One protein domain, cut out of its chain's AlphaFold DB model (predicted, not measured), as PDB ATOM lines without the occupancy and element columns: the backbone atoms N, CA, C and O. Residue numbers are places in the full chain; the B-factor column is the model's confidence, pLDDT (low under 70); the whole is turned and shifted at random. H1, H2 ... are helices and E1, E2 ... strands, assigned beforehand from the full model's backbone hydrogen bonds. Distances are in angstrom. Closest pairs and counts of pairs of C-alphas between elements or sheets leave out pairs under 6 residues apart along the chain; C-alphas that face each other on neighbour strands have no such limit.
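Overview. This is residues 141 to 196 and 246 to 299 of the 374 residues of the protein "Hypothetical protein" of Rotaria sp. Silwood2 (UniProt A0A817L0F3). Three helices lie side by side in a loose, elongated row, with H4 between H1 and H3, and a small three-stranded sheet sits at one end of it. The short helix H2 folds back on the far end of H1, away from the sheet. The printed part has 110 residues, with four named helices and three named strands in the order E1, H1, H2, H3, H4, E2, E3; the sheet runs E1, E3, E2 and is antiparallel. The class is mixed, helices and strands. The whole is loose, with a radius of gyration of the C-alphas of 16.4 A and spans of 54 by 30 by 18 A.

Arrangement. E1, residues 141 to 146, is an edge strand and the antiparallel neighbour of E3, residues 292 to 296, with N 142 and O 295 at 2.8 A. E3 is the inner strand and forms a hairpin with the other edge strand, E2, residues 286 to 289, where N 289 and O 292 are 2.9 A apart. H1, residues 154 to 175, only grazes the sheet, with its residues 154 to 162. H1 and H2, residues 181 to 187, form a helical hairpin: they touch, through residues 170 to 174 of H1 alone, and the closest C-alphas are those of Leu 170 and Tyr 184, 6.6 A apart. H3, residues 246 to 260, and H4, residues 271 to 283, form another helical hairpin; they touch, the closest C-alphas being those of His 246 and Leu 282, 6.5 A apart, and run opposite ways at a shallow tilt of 23 degrees. H1 and H4 are close but not clearly touching, with the closest C-alphas, those of Val 166 and Leu 280, 7.0 A apart; they run opposite ways at a shallow tilt of 6 degrees. H1 and H3 are apart. In H1, H2, H3 and H4 every O i to N i+4 pair is within hydrogen-bond range.

Along the chain. E1 begins at C-alpha 141, (164.292, 159.602, 174.685), and is 13.8 A long from first to last C-alpha. H1 is 31.0 A long and begins at C-alpha 154, (156.190, 145.122, 181.767); H2 is 9.9 A long. H3 is 21.0 A long and H4 18.1 A. E2 is 10.1 A long, and E3, 12.6 A, ends at C-alpha 296, (167.381, 156.174, 174.615).

Size, cuts and confidence. The two C-alphas farthest apart, those of Val 149 and Phe 262, are 53.8 A from each other. Residues 197 to 245 are not printed, and C-alphas 196 and 246 are 19.6 A apart across this cut. Of the links that are printed whole, none is long. The mean pLDDT of the printed part is 93.2, and no printed residue is under 70.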
ATOM      1  N   TYR A 141     165.052 160.660 174.044       92.31
ATOM      2  CA  TYR A 141     164.292 159.602 174.685       92.31
ATOM      3  C   TYR A 141     162.941 159.390 174.019       92.31
ATOM      4  O   TYR A 141     162.190 160.330 173.760       92.31
ATOM      5  N   SER A 142     162.611 158.124 173.791       93.69
ATOM      6  CA  SER A 142     161.316 157.685 173.296       93.69
ATOM      7  C   SER A 142     160.572 156.954 174.403       93.69
ATOM      8  O   SER A 142     161.120 156.041 175.022       93.69
ATOM      9  N   LEU A 143     159.333 157.365 174.673       94.88
ATOM     10  CA  LEU A 143     158.447 156.636 175.574       94.88
ATOM     11  C   LEU A 143     158.107 155.285 174.938       94.88
ATOM     12  O   LEU A 143     157.525 155.247 173.855       94.88
ATOM     13  N   ILE A 144     158.450 154.192 175.618       94.12
ATOM     14  CA  ILE A 144     157.995 152.854 175.238       94.12
ATOM     15  C   ILE A 144     156.584 152.646 175.788       94.12
ATOM     16  O   ILE A 144     155.676 152.306 175.034       94.12
ATOM     17  N   GLN A 145     156.406 152.834 177.102       92.69
ATOM     18  CA  GLN A 145     155.145 152.538 177.782       92.69
ATOM     19  C   GLN A 145     155.066 153.153 179.184       92.69
ATOM     20  O   GLN A 145     156.083 153.301 179.861       92.69
ATOM     21  N   GLU A 146     153.845 153.429 179.647       92.44
ATOM     22  CA  GLU A 146     153.548 153.789 181.038       92.44
ATOM     23  C   GLU A 146     153.429 152.537 181.932       92.44
ATOM     24  O   GLU A 146     152.700 151.586 181.631       92.44
ATOM     25  N   LEU A 147     154.139 152.537 183.056       88.88
ATOM     26  CA  LEU A 147     154.135 151.508 184.092       88.88
ATOM     27  C   LEU A 147     153.056 151.844 185.128       88.88
ATOM     28  O   LEU A 147     153.268 152.583 186.088       88.88
ATOM     29  N   ASN A 148     151.871 151.275 184.948       87.06
ATOM     30  CA  ASN A 148     150.781 151.382 185.913       87.06
ATOM     31  C   ASN A 148     150.629 150.085 186.733       87.06
ATOM     32  O   ASN A 148     151.318 149.090 186.501       87.06
ATOM     33  N   VAL A 149     149.726 150.099 187.720       81.88
ATOM     34  CA  VAL A 149     149.455 148.935 188.590       81.88
ATOM     35  C   VAL A 149     148.997 147.715 187.782       81.88
ATOM     36  O   VAL A 149     149.289 146.585 188.157       81.88
ATOM     37  N   GLU A 150     148.337 147.934 186.647       85.44
ATOM     38  CA  GLU A 150     147.860 146.867 185.763       85.44
ATOM     39  C   GLU A 150     149.005 146.212 184.965       85.44
ATOM     40  O   GLU A 150     148.887 145.060 184.559       85.44
ATOM     41  N   ASN A 151     150.140 146.907 184.810       83.56
ATOM     42  CA  ASN A 151     151.265 146.532 183.949       83.56
ATOM     43  C   ASN A 151     152.604 146.419 184.704       83.56
ATOM     44  O   ASN A 151     153.671 146.613 184.119       83.56
ATOM     45  N   GLN A 152     152.587 146.075 185.996       75.81
ATOM     46  CA  GLN A 152     153.808 145.991 186.821       75.81
ATOM     47  C   GLN A 152     154.876 145.033 186.259       75.81
ATOM     48  O   GLN A 152     156.070 145.262 186.448       75.81
ATOM     49  N   ASN A 153     154.462 144.001 185.516       88.31
ATOM     50  CA  ASN A 153     155.368 143.021 184.912       88.31
ATOM     51  C   ASN A 153     156.049 143.513 183.623       88.31
ATOM     52  O   ASN A 153     156.982 142.863 183.153       88.31
ATOM     53  N   MET A 154     155.642 144.650 183.049       86.25
ATOM     54  CA  MET A 154     156.190 145.122 181.767       86.25
ATOM     55  C   MET A 154     157.675 145.473 181.846       86.25
ATOM     56  O   MET A 154     158.414 145.263 180.886       86.25
ATOM     57  N   SER A 155     158.147 145.967 182.993       86.25
ATOM     58  CA  SER A 155     159.577 146.210 183.215       86.25
ATOM     59  C   SER A 155     160.379 144.905 183.145       86.25
ATOM     60  O   SER A 155     161.427 144.854 182.500       86.25
ATOM     61  N   GLN A 156     159.851 143.829 183.737       89.81
ATOM     62  CA  GLN A 156     160.450 142.495 183.700       89.81
ATOM     63  C   GLN A 156     160.391 141.889 182.297       89.81
ATOM     64  O   GLN A 156     161.367 141.289 181.854       89.81
ATOM     65  N   GLU A 157     159.286 142.076 181.572       92.69
ATOM     66  CA  GLU A 157     159.158 141.624 180.185       92.69
ATOM     67  C   GLU A 157     160.142 142.358 179.265       92.69
ATOM     68  O   GLU A 157     160.857 141.723 178.488       92.69
ATOM     69  N   CYS A 158     160.255 143.684 179.392       91.50
ATOM     70  CA  CYS A 158     161.243 144.472 178.659       91.50
ATOM     71  C   CYS A 158     162.664 143.975 178.943       91.50
ATOM     72  O   CYS A 158     163.451 143.773 178.015       91.50
ATOM     73  N   LEU A 159     162.987 143.739 180.216       91.50
ATOM     74  CA  LEU A 159     164.287 143.223 180.624       91.50
ATOM     75  C   LEU A 159     164.560 141.838 180.025       91.50
ATOM     76  O   LEU A 159     165.621 141.617 179.443       91.50
ATOM     77  N   ALA A 160     163.589 140.926 180.105       94.31
ATOM     78  CA  ALA A 160     163.687 139.594 179.519       94.31
ATOM     79  C   ALA A 160     163.898 139.662 178.000       94.31
ATOM     80  O   ALA A 160     164.736 138.941 177.460       94.31
ATOM     81  N   ASN A 161     163.204 140.569 177.312       94.88
ATOM     82  CA  ASN A 161     163.361 140.786 175.877       94.88
ATOM     83  C   ASN A 161     164.757 141.313 175.518       94.88
ATOM     84  O   ASN A 161     165.352 140.846 174.544       94.88
ATOM     85  N   ILE A 162     165.310 142.241 176.306       94.12
ATOM     86  CA  ILE A 162     166.686 142.731 176.131       94.12
ATOM     87  C   ILE A 162     167.686 141.586 176.319       94.12
ATOM     88  O   ILE A 162     168.512 141.352 175.436       94.12
ATOM     89  N   VAL A 163     167.576 140.836 177.419       95.44
ATOM     90  CA  VAL A 163     168.447 139.688 177.720       95.44
ATOM     91  C   VAL A 163     168.397 138.659 176.596       95.44
ATOM     92  O   VAL A 163     169.437 138.277 176.066       95.44
ATOM     93  N   ASN A 164     167.198 138.270 176.160       96.44
ATOM     94  CA  ASN A 164     167.026 137.298 175.083       96.44
ATOM     95  C   ASN A 164     167.658 137.785 173.772       96.44
ATOM     96  O   ASN A 164     168.292 136.999 173.067       96.44
ATOM     97  N   ARG A 165     167.530 139.075 173.436       95.94
ATOM     98  CA  ARG A 165     168.174 139.651 172.244       95.94
ATOM     99  C   ARG A 165     169.696 139.616 172.346       95.94
ATOM    100  O   ARG A 165     170.352 139.308 171.347       95.94
ATOM    101  N   VAL A 166     170.251 139.934 173.516       95.75
ATOM    102  CA  VAL A 166     171.701 139.899 173.750       95.75
ATOM    103  C   VAL A 166     172.222 138.475 173.622       95.75
ATOM    104  O   VAL A 166     173.108 138.226 172.810       95.75
ATOM    105  N   GLU A 167     171.617 137.527 174.334       96.81
ATOM    106  CA  GLU A 167     172.012 136.119 174.293       96.81
ATOM    107  C   GLU A 167     171.874 135.522 172.890       96.81
ATOM    108  O   GLU A 167     172.776 134.822 172.436       96.81
ATOM    109  N   THR A 168     170.789 135.820 172.168       97.56
ATOM    110  CA  THR A 168     170.612 135.353 170.780       97.56
ATOM    111  C   THR A 168     171.732 135.883 169.889       97.56
ATOM    112  O   THR A 168     172.383 135.109 169.199       97.56
ATOM    113  N   THR A 169     172.030 137.184 169.970       97.56
ATOM    114  CA  THR A 169     173.090 137.793 169.151       97.56
ATOM    115  C   THR A 169     174.463 137.204 169.475       97.56
ATOM    116  O   THR A 169     175.234 136.908 168.566       97.56
ATOM    117  N   LEU A 170     174.782 137.005 170.758       97.44
ATOM    118  CA  LEU A 170     176.051 136.402 171.168       97.44
ATOM    119  C   LEU A 170     176.161 134.942 170.714       97.44
ATOM    120  O   LEU A 170     177.225 134.523 170.264       97.44
ATOM    121  N   ASN A 171     175.069 134.179 170.795       97.69
ATOM    122  CA  ASN A 171     175.031 132.814 170.288       97.69
ATOM    123  C   ASN A 171     175.239 132.784 168.775       97.69
ATOM    124  O   ASN A 171     176.052 131.991 168.306       97.69
ATOM    125  N   ASP A 172     174.569 133.645 168.012       98.06
ATOM    126  CA  ASP A 172     174.741 133.715 166.558       98.06
ATOM    127  C   ASP A 172     176.201 134.004 166.188       98.06
ATOM    128  O   ASP A 172     176.775 133.301 165.357       98.06
ATOM    129  N   LEU A 173     176.829 134.969 166.873       97.88
ATOM    130  CA  LEU A 173     178.244 135.311 166.693       97.88
ATOM    131  C   LEU A 173     179.189 134.156 167.054       97.88
ATOM    132  O   LEU A 173     180.227 133.975 166.415       97.88
ATOM    133  N   LEU A 174     178.858 133.372 168.081       97.88
ATOM    134  CA  LEU A 174     179.643 132.204 168.466       97.88
ATOM    135  C   LEU A 174     179.523 131.087 167.419       97.88
ATOM    136  O   LEU A 174     180.531 130.523 166.992       97.88
ATOM    137  N   HIS A 175     178.303 130.793 166.958       98.06
ATOM    138  CA  HIS A 175     178.049 129.762 165.946       98.06
ATOM    139  C   HIS A 175     178.664 130.125 164.589       98.06
ATOM    140  O   HIS A 175     179.191 129.245 163.901       98.06
ATOM    141  N   SER A 176     178.667 131.410 164.220       98.00
ATOM    142  CA  SER A 176     179.346 131.910 163.018       98.00
ATOM    143  C   SER A 176     180.870 131.981 163.160       98.00
ATOM    144  O   SER A 176     181.548 132.303 162.185       98.00
ATOM    145  N   LYS A 177     181.421 131.664 164.344       97.56
ATOM    146  CA  LYS A 177     182.845 131.803 164.697       97.56
ATOM    147  C   LYS A 177     183.364 133.241 164.572       97.56
ATOM    148  O   LYS A 177     184.556 133.454 164.372       97.56
ATOM    149  N   SER A 178     182.473 134.223 164.695       97.75
ATOM    150  CA  SER A 178     182.805 135.649 164.716       97.75
ATOM    151  C   SER A 178     183.380 136.098 166.061       97.75
ATOM    152  O   SER A 178     183.999 137.157 166.129       97.75
ATOM    153  N   ILE A 179     183.170 135.296 167.111       98.00
ATOM    154  CA  ILE A 179     183.797 135.413 168.432       98.00
ATOM    155  C   ILE A 179     184.233 134.028 168.930       98.00
ATOM    156  O   ILE A 179     183.710 132.994 168.508       98.00
ATOM    157  N   THR A 180     185.194 134.002 169.847       97.69
ATOM    158  CA  THR A 180     185.677 132.781 170.507       97.69
ATOM    159  C   THR A 180     184.809 132.398 171.710       97.69
ATOM    160  O   THR A 180     184.083 133.224 172.260       97.69
ATOM    161  N   ASN A 181     184.940 131.157 172.195       98.06
ATOM    162  CA  ASN A 181     184.286 130.718 173.437       98.06
ATOM    163  C   ASN A 181     184.684 131.573 174.654       98.06
ATOM    164  O   ASN A 181     183.852 131.826 175.519       98.06
ATOM    165  N   ILE A 182     185.944 132.023 174.720       97.50
ATOM    166  CA  ILE A 182     186.445 132.860 175.822       97.50
ATOM    167  C   ILE A 182     185.768 134.235 175.777       97.50
ATOM    168  O   ILE A 182     185.250 134.703 176.785       97.50
ATOM    169  N   GLN A 183     185.703 134.851 174.594       96.88
ATOM    170  CA  GLN A 183     185.007 136.126 174.398       96.88
ATOM    171  C   GLN A 183     183.510 136.004 174.713       96.88
ATOM    172  O   GLN A 183     182.970 136.855 175.415       96.88
ATOM    173  N   TYR A 184     182.850 134.932 174.262       97.44
ATOM    174  CA  TYR A 184     181.453 134.660 174.606       97.44
ATOM    175  C   TYR A 184     181.253 134.548 176.123       97.44
ATOM    176  O   TYR A 184     180.358 135.188 176.667       97.44
ATOM    177  N   ALA A 185     182.104 133.786 176.819       96.75
ATOM    178  CA  ALA A 185     182.018 133.626 178.269       96.75
ATOM    179  C   ALA A 185     182.163 134.966 179.012       96.75
ATOM    180  O   ALA A 185     181.415 135.217 179.953       96.75
ATOM    181  N   ASN A 186     183.057 135.845 178.544       95.06
ATOM    182  CA  ASN A 186     183.265 137.180 179.116       95.06
ATOM    183  C   ASN A 186     182.099 138.148 178.853       95.06
ATOM    184  O   ASN A 186     181.909 139.092 179.613       95.06
ATOM    185  N   MET A 187     181.332 137.937 177.781       94.62
ATOM    186  CA  MET A 187     180.171 138.764 177.422       94.62
ATOM    187  C   MET A 187     178.840 138.168 177.889       94.62
ATOM    188  O   MET A 187     177.786 138.779 177.694       94.62
ATOM    189  N   ASN A 188     178.861 136.968 178.470       92.69
ATOM    190  CA  ASN A 188     177.645 136.279 178.854       92.69
ATOM    191  C   ASN A 188     176.891 137.069 179.931       92.69
ATOM    192  O   ASN A 188     177.463 137.552 180.908       92.69
ATOM    193  N   THR A 189     175.580 137.191 179.755       92.69
ATOM    194  CA  THR A 189     174.753 138.008 180.639       92.69
ATOM    195  C   THR A 189     174.421 137.235 181.910       92.69
ATOM    196  O   THR A 189     173.756 136.200 181.868       92.69
ATOM    197  N   ASN A 190     174.833 137.748 183.070       92.94
ATOM    198  CA  ASN A 190     174.352 137.219 184.341       92.94
ATOM    199  C   ASN A 190     172.948 137.763 184.619       92.94
ATOM    200  O   ASN A 190     172.805 138.868 185.136       92.94
ATOM    201  N   ARG A 191     171.919 136.965 184.304       92.06
ATOM    202  CA  ARG A 191     170.496 137.312 184.471       92.06
ATOM    203  C   ARG A 191     170.129 137.813 185.871       92.06
ATOM    204  O   ARG A 191     169.190 138.588 185.989       92.06
ATOM    205  N   LEU A 192     170.863 137.403 186.909       87.88
ATOM    206  CA  LEU A 192     170.627 137.829 188.293       87.88
ATOM    207  C   LEU A 192     171.080 139.268 188.568       87.88
ATOM    208  O   LEU A 192     170.617 139.876 189.523       87.88
ATOM    209  N   LEU A 193     171.992 139.797 187.750       87.75
ATOM    210  CA  LEU A 193     172.556 141.138 187.906       87.75
ATOM    211  C   LEU A 193     171.946 142.150 186.929       87.75
ATOM    212  O   LEU A 193     172.247 143.340 187.007       87.75
ATOM    213  N   VAL A 194     171.118 141.697 185.982       87.25
ATOM    214  CA  VAL A 194     170.514 142.589 184.989       87.25
ATOM    215  C   VAL A 194     169.398 143.384 185.648       87.25
ATOM    216  O   VAL A 194     168.488 142.821 186.253       87.25
ATOM    217  N   ARG A 195     169.449 144.702 185.483       87.25
ATOM    218  CA  ARG A 195     168.448 145.639 185.984       87.25
ATOM    219  C   ARG A 195     168.230 146.762 184.981       87.25
ATOM    220  O   ARG A 195     169.147 147.128 184.247       87.25
ATOM    221  N   LEU A 196     167.011 147.293 184.941       85.31
ATOM    222  CA  LEU A 196     166.753 148.552 184.250       85.31
ATOM    223  C   LEU A 196     167.281 149.678 185.130       85.31
ATOM    224  O   LEU A 196     166.905 149.779 186.295       85.31
ATOM    225  N   HIS A 246     172.646 157.291 167.369       92.94
ATOM    226  CA  HIS A 246     173.328 155.994 167.388       92.94
ATOM    227  C   HIS A 246     173.998 155.668 166.047       92.94
ATOM    228  O   HIS A 246     175.107 155.142 166.017       92.94
ATOM    229  N   GLN A 247     173.341 156.003 164.932       94.06
ATOM    230  CA  GLN A 247     173.872 155.756 163.595       94.06
ATOM    231  C   GLN A 247     175.146 156.568 163.327       94.06
ATOM    232  O   GLN A 247     176.125 156.004 162.847       94.06
ATOM    233  N   GLN A 248     175.167 157.846 163.707       92.69
ATOM    234  CA  GLN A 248     176.357 158.693 163.598       92.69
ATOM    235  C   GLN A 248     177.508 158.196 164.482       92.69
ATOM    236  O   GLN A 248     178.653 158.179 164.035       92.69
ATOM    237  N   ALA A 249     177.223 157.733 165.705       93.25
ATOM    238  CA  ALA A 249     178.239 157.118 166.565       93.25
ATOM    239  C   ALA A 249     178.850 155.867 165.923       93.25
ATOM    240  O   ALA A 249     180.063 155.674 165.951       93.25
ATOM    241  N   ILE A 250     178.006 155.022 165.324       95.88
ATOM    242  CA  ILE A 250     178.423 153.798 164.635       95.88
ATOM    243  C   ILE A 250     179.271 154.117 163.402       95.88
ATOM    244  O   ILE A 250     180.264 153.436 163.159       95.88
ATOM    245  N   GLU A 251     178.892 155.127 162.623       95.38
ATOM    246  CA  GLU A 251     179.653 155.575 161.452       95.38
ATOM    247  C   GLU A 251     181.013 156.143 161.850       95.38
ATOM    248  O   GLU A 251     182.026 155.760 161.264       95.38
ATOM    249  N   ALA A 252     181.052 156.978 162.891       94.25
ATOM    250  CA  ALA A 252     182.292 157.515 163.434       94.25
ATOM    251  C   ALA A 252     183.208 156.410 163.975       94.25
ATOM    252  O   ALA A 252     184.403 156.396 163.677       94.25
ATOM    253  N   LEU A 253     182.646 155.450 164.718       96.00
ATOM    254  CA  LEU A 253     183.382 154.282 165.191       96.00
ATOM    255  C   LEU A 253     183.938 153.478 164.021       96.00
ATOM    256  O   LEU A 253     185.131 153.205 163.996       96.00
ATOM    257  N   LYS A 254     183.103 153.136 163.034       96.50
ATOM    258  CA  LYS A 254     183.543 152.371 161.865       96.50
ATOM    259  C   LYS A 254     184.670 153.087 161.125       96.50
ATOM    260  O   LYS A 254     185.663 152.450 160.811       96.50
ATOM    261  N   PHE A 255     184.556 154.398 160.926       94.62
ATOM    262  CA  PHE A 255     185.604 155.203 160.305       94.62
ATOM    263  C   PHE A 255     186.939 155.110 161.058       94.62
ATOM    264  O   PHE A 255     187.972 154.860 160.443       94.62
ATOM    265  N   VAL A 256     186.927 155.280 162.385       94.12
ATOM    266  CA  VAL A 256     188.144 155.190 163.209       94.12
ATOM    267  C   VAL A 256     188.719 153.775 163.189       94.12
ATOM    268  O   VAL A 256     189.928 153.609 163.054       94.12
ATOM    269  N   LEU A 257     187.868 152.753 163.274       95.06
ATOM    270  CA  LEU A 257     188.294 151.359 163.208       95.06
ATOM    271  C   LEU A 257     188.908 151.015 161.845       95.06
ATOM    272  O   LEU A 257     189.991 150.450 161.814       95.06
ATOM    273  N   ASP A 258     188.271 151.398 160.737       94.44
ATOM    274  CA  ASP A 258     188.782 151.153 159.382       94.44
ATOM    275  C   ASP A 258     190.114 151.892 159.138       94.44
ATOM    276  O   ASP A 258     190.962 151.418 158.388       94.44
ATOM    277  N   TYR A 259     190.316 153.048 159.782       92.19
ATOM    278  CA  TYR A 259     191.546 153.832 159.652       92.19
ATOM    279  C   TYR A 259     192.706 153.299 160.513       92.19
ATOM    280  O   TYR A 259     193.861 153.380 160.096       92.19
ATOM    281  N   HIS A 260     192.427 152.763 161.708       90.38
ATOM    282  CA  HIS A 260     193.465 152.363 162.670       90.38
ATOM    283  C   HIS A 260     193.677 150.850 162.812       90.38
ATOM    284  O   HIS A 260     194.759 150.436 163.230       90.38
ATOM    285  N   ALA A 261     192.684 150.013 162.511       90.50
ATOM    286  CA  ALA A 261     192.798 148.572 162.707       90.50
ATOM    287  C   ALA A 261     193.601 147.931 161.570       90.50
ATOM    288  O   ALA A 261     193.179 147.910 160.411       90.50
ATOM    289  N   PHE A 262     194.748 147.349 161.914       86.06
ATOM    290  CA  PHE A 262     195.513 146.532 160.981       86.06
ATOM    291  C   PHE A 262     194.683 145.299 160.584       86.06
ATOM    292  O   PHE A 262     194.080 144.641 161.432       86.06
ATOM    293  N   ASP A 263     194.602 145.018 159.285       90.19
ATOM    294  CA  ASP A 263     193.838 143.904 158.707       90.19
ATOM    295  C   ASP A 263     192.322 143.869 159.007       90.19
ATOM    296  O   ASP A 263     191.674 142.875 158.693       90.19
ATOM    297  N   HIS A 264     191.713 144.949 159.511       92.56
ATOM    298  CA  HIS A 264     190.289 145.003 159.903       92.56
ATOM    299  C   HIS A 264     189.917 144.090 161.094       92.56
ATOM    300  O   HIS A 264     188.760 143.662 161.223       92.56
ATOM    301  N   PHE A 265     190.874 143.813 161.987       94.00
ATOM    302  CA  PHE A 265     190.652 143.065 163.230       94.00
ATOM    303  C   PHE A 265     191.175 143.818 164.458       94.00
ATOM    304  O   PHE A 265     192.194 144.500 164.395       94.00
ATOM    305  N   ILE A 266     190.510 143.630 165.599       94.00
ATOM    306  CA  ILE A 266     190.993 144.028 166.929       94.00
ATOM    307  C   ILE A 266     190.786 142.842 167.863       94.00
ATOM    308  O   ILE A 266     189.674 142.331 167.969       94.00
ATOM    309  N   ASP A 267     191.861 142.362 168.489       91.19
ATOM    310  CA  ASP A 267     191.846 141.200 169.390       91.19
ATOM    311  C   ASP A 267     191.137 139.967 168.800       91.19
ATOM    312  O   ASP A 267     190.389 139.244 169.465       91.19
ATOM    313  N   GLY A 268     191.351 139.736 167.500       93.62
ATOM    314  CA  GLY A 268     190.741 138.631 166.757       93.62
ATOM    315  C   GLY A 268     189.252 138.813 166.441       93.62
ATOM    316  O   GLY A 268     188.626 137.875 165.953       93.62
ATOM    317  N   ILE A 269     188.679 139.992 166.690       96.44
ATOM    318  CA  ILE A 269     187.294 140.345 166.364       96.44
ATOM    319  C   ILE A 269     187.289 141.250 165.128       96.44
ATOM    320  O   ILE A 269     188.021 142.235 165.069       96.44
ATOM    321  N   THR A 270     186.456 140.930 164.133       97.19
ATOM    322  CA  THR A 270     186.303 141.782 162.940       97.19
ATOM    323  C   THR A 270     185.645 143.118 163.289       97.19
ATOM    324  O   THR A 270     184.802 143.179 164.190       97.19
ATOM    325  N   ILE A 271     185.944 144.171 162.521       97.38
ATOM    326  CA  ILE A 271     185.249 145.465 162.643       97.38
ATOM    327  C   ILE A 271     183.728 145.287 162.560       97.38
ATOM    328  O   ILE A 271     183.007 145.828 163.395       97.38
ATOM    329  N   ASP A 272     183.216 144.493 161.616       97.69
ATOM    330  CA  ASP A 272     181.768 144.295 161.467       97.69
ATOM    331  C   ASP A 272     181.132 143.647 162.711       97.69
ATOM    332  O   ASP A 272     180.053 144.069 163.138       97.69
ATOM    333  N   THR A 273     181.821 142.691 163.348       97.88
ATOM    334  CA  THR A 273     181.390 142.112 164.630       97.88
ATOM    335  C   THR A 273     181.368 143.168 165.740       97.88
ATOM    336  O   THR A 273     180.389 143.249 166.483       97.88
ATOM    337  N   ILE A 274     182.405 144.011 165.848       97.56
ATOM    338  CA  ILE A 274     182.462 145.104 166.839       97.56
ATOM    339  C   ILE A 274     181.285 146.060 166.630       97.56
ATOM    340  O   ILE A 274     180.558 146.379 167.571       97.56
ATOM    341  N   ILE A 275     181.033 146.462 165.382       98.00
ATOM    342  CA  ILE A 275     179.912 147.331 165.024       98.00
ATOM    343  C   ILE A 275     178.564 146.680 165.369       98.00
ATOM    344  O   ILE A 275     177.652 147.365 165.842       98.00
ATOM    345  N   GLN A 276     178.412 145.369 165.168       97.75
ATOM    346  CA  GLN A 276     177.203 144.640 165.549       97.75
ATOM    347  C   GLN A 276     176.990 144.622 167.070       97.75
ATOM    348  O   GLN A 276     175.867 144.859 167.523       97.75
ATOM    349  N   LEU A 277     178.048 144.406 167.855       97.38
ATOM    350  CA  LEU A 277     177.997 144.443 169.321       97.38
ATOM    351  C   LEU A 277     177.666 145.850 169.842       97.38
ATOM    352  O   LEU A 277     176.788 146.007 170.689       97.38
ATOM    353  N   VAL A 278     178.280 146.894 169.283       96.88
ATOM    354  CA  VAL A 278     177.980 148.290 169.643       96.88
ATOM    355  C   VAL A 278     176.532 148.649 169.306       96.88
ATOM    356  O   VAL A 278     175.822 149.212 170.139       96.88
ATOM    357  N   ARG A 279     176.037 148.247 168.128       96.56
ATOM    358  CA  ARG A 279     174.618 148.392 167.751       96.56
ATOM    359  C   ARG A 279     173.684 147.712 168.737       96.56
ATOM    360  O   ARG A 279     172.624 148.260 169.037       96.56
ATOM    361  N   LEU A 280     174.039 146.511 169.186       96.00
ATOM    362  CA  LEU A 280     173.259 145.764 170.162       96.00
ATOM    363  C   LEU A 280     173.168 146.538 171.480       96.00
ATOM    364  O   LEU A 280     172.064 146.688 171.994       96.00
ATOM    365  N   VAL A 281     174.279 147.076 171.989       94.62
ATOM    366  CA  VAL A 281     174.279 147.867 173.228       94.62
ATOM    367  C   VAL A 281     173.426 149.125 173.073       94.62
ATOM    368  O   VAL A 281     172.481 149.307 173.836       94.62
ATOM    369  N   LEU A 282     173.688 149.948 172.051       94.12
ATOM    370  CA  LEU A 282     172.973 151.212 171.830       94.12
ATOM    371  C   LEU A 282     171.458 151.002 171.651       94.12
ATOM    372  O   LEU A 282     170.648 151.702 172.249       94.12
ATOM    373  N   LYS A 283     171.036 149.975 170.899       94.38
ATOM    374  CA  LYS A 283     169.605 149.680 170.685       94.38
ATOM    375  C   LYS A 283     168.865 149.181 171.927       94.38
ATOM    376  O   LYS A 283     167.639 149.106 171.878       94.38
ATOM    377  N   ASN A 284     169.564 148.771 172.979       93.81
ATOM    378  CA  ASN A 284     168.953 148.222 174.190       93.81
ATOM    379  C   ASN A 284     169.160 149.131 175.411       93.81
ATOM    380  O   ASN A 284     169.028 148.677 176.545       93.81
ATOM    381  N   GLN A 285     169.468 150.412 175.194       92.69
ATOM    382  CA  GLN A 285     169.520 151.406 176.262       92.69
ATOM    383  C   GLN A 285     168.097 151.799 176.678       92.69
ATOM    384  O   GLN A 285     167.508 152.743 176.152       92.69
ATOM    385  N   SER A 286     167.535 151.036 177.612       92.94
ATOM    386  CA  SER A 286     166.225 151.292 178.212       92.94
ATOM    387  C   SER A 286     166.357 151.600 179.697       92.94
ATOM    388  O   SER A 286     167.218 151.048 180.384       92.94
ATOM    389  N   PHE A 287     165.496 152.479 180.194       89.81
ATOM    390  CA  PHE A 287     165.511 152.924 181.584       89.81
ATOM    391  C   PHE A 287     164.104 153.282 182.059       89.81
ATOM    392  O   PHE A 287     163.191 153.489 181.256       89.81
ATOM    393  N   ILE A 288     163.934 153.353 183.376       89.38
ATOM    394  CA  ILE A 288     162.679 153.753 184.014       89.38
ATOM    395  C   ILE A 288     162.809 155.192 184.516       89.38
ATOM    396  O   ILE A 288     163.826 155.566 185.101       89.38
ATOM    397  N   TYR A 289     161.780 156.004 184.300       88.44
ATOM    398  CA  TYR A 289     161.688 157.352 184.851       88.44
ATOM    399  C   TYR A 289     160.225 157.741 185.065       88.44
ATOM    400  O   TYR A 289     159.425 157.589 184.152       88.44
ATOM    401  N   ASN A 290     159.874 158.242 186.254       86.81
ATOM    402  CA  ASN A 290     158.507 158.668 186.595       86.81
ATOM    403  C   ASN A 290     157.423 157.668 186.140       86.81
ATOM    404  O   ASN A 290     156.512 158.025 185.399       86.81
ATOM    405  N   ASP A 291     157.584 156.396 186.518       88.44
ATOM    406  CA  ASP A 291     156.687 155.297 186.129       88.44
ATOM    407  C   ASP A 291     156.541 155.073 184.634       88.44
ATOM    408  O   ASP A 291     155.560 154.507 184.184       88.44
ATOM    409  N   ASN A 292     157.512 155.489 183.845       90.81
ATOM    410  CA  ASN A 292     157.507 155.275 182.416       90.81
ATOM    411  C   ASN A 292     158.770 154.527 182.027       90.81
ATOM    412  O   ASN A 292     159.859 154.777 182.548       90.81
ATOM    413  N   LEU A 293     158.609 153.586 181.109       92.25
ATOM    414  CA  LEU A 293     159.705 152.905 180.453       92.25
ATOM    415  C   LEU A 293     160.086 153.708 179.210       92.25
ATOM    416  O   LEU A 293     159.259 153.920 178.321       92.25
ATOM    417  N   TYR A 294     161.343 154.117 179.133       93.62
ATOM    418  CA  TYR A 294     161.886 154.861 178.006       93.62
ATOM    419  C   TYR A 294     162.995 154.075 177.315       93.62
ATOM    420  O   TYR A 294     163.686 153.253 177.921       93.62
ATOM    421  N   GLN A 295     163.182 154.374 176.035       93.88
ATOM    422  CA  GLN A 295     164.351 153.999 175.259       93.88
ATOM    423  C   GLN A 295     165.154 155.250 174.937       93.88
ATOM    424  O   GLN A 295     164.606 156.234 174.441       93.88
ATOM    425  N   GLN A 296     166.457 155.198 175.163       92.12
ATOM    426  CA  GLN A 296     167.381 156.174 174.615       92.12
ATOM    427  C   GLN A 296     167.561 155.880 173.117       92.12
ATOM    428  O   GLN A 296     167.928 154.770 172.733       92.12
ATOM    429  N   ILE A 297     167.189 156.834 172.262       91.00
ATOM    430  CA  ILE A 297     167.172 156.690 170.791       91.00
ATOM    431  C   ILE A 297     168.226 157.555 170.095       91.00
ATOM    432  O   ILE A 297     168.623 157.263 168.964       91.00
ATOM    433  N   HIS A 298     168.687 158.588 170.786       88.44
ATOM    434  CA  HIS A 298     169.897 159.320 170.461       88.44
ATOM    435  C   HIS A 298     170.900 159.077 171.575       88.44
ATOM    436  O   HIS A 298     170.499 158.734 172.686       88.44
ATOM    437  N   ASP A 299     172.174 159.330 171.288       83.06
ATOM    438  CA  ASP A 299     173.188 159.515 172.323       83.06
ATOM    439  C   ASP A 299     173.644 158.217 172.974       83.06
ATOM    440  O   ASP A 299     173.306 157.124 172.537       83.06
TER     441      ASP A 299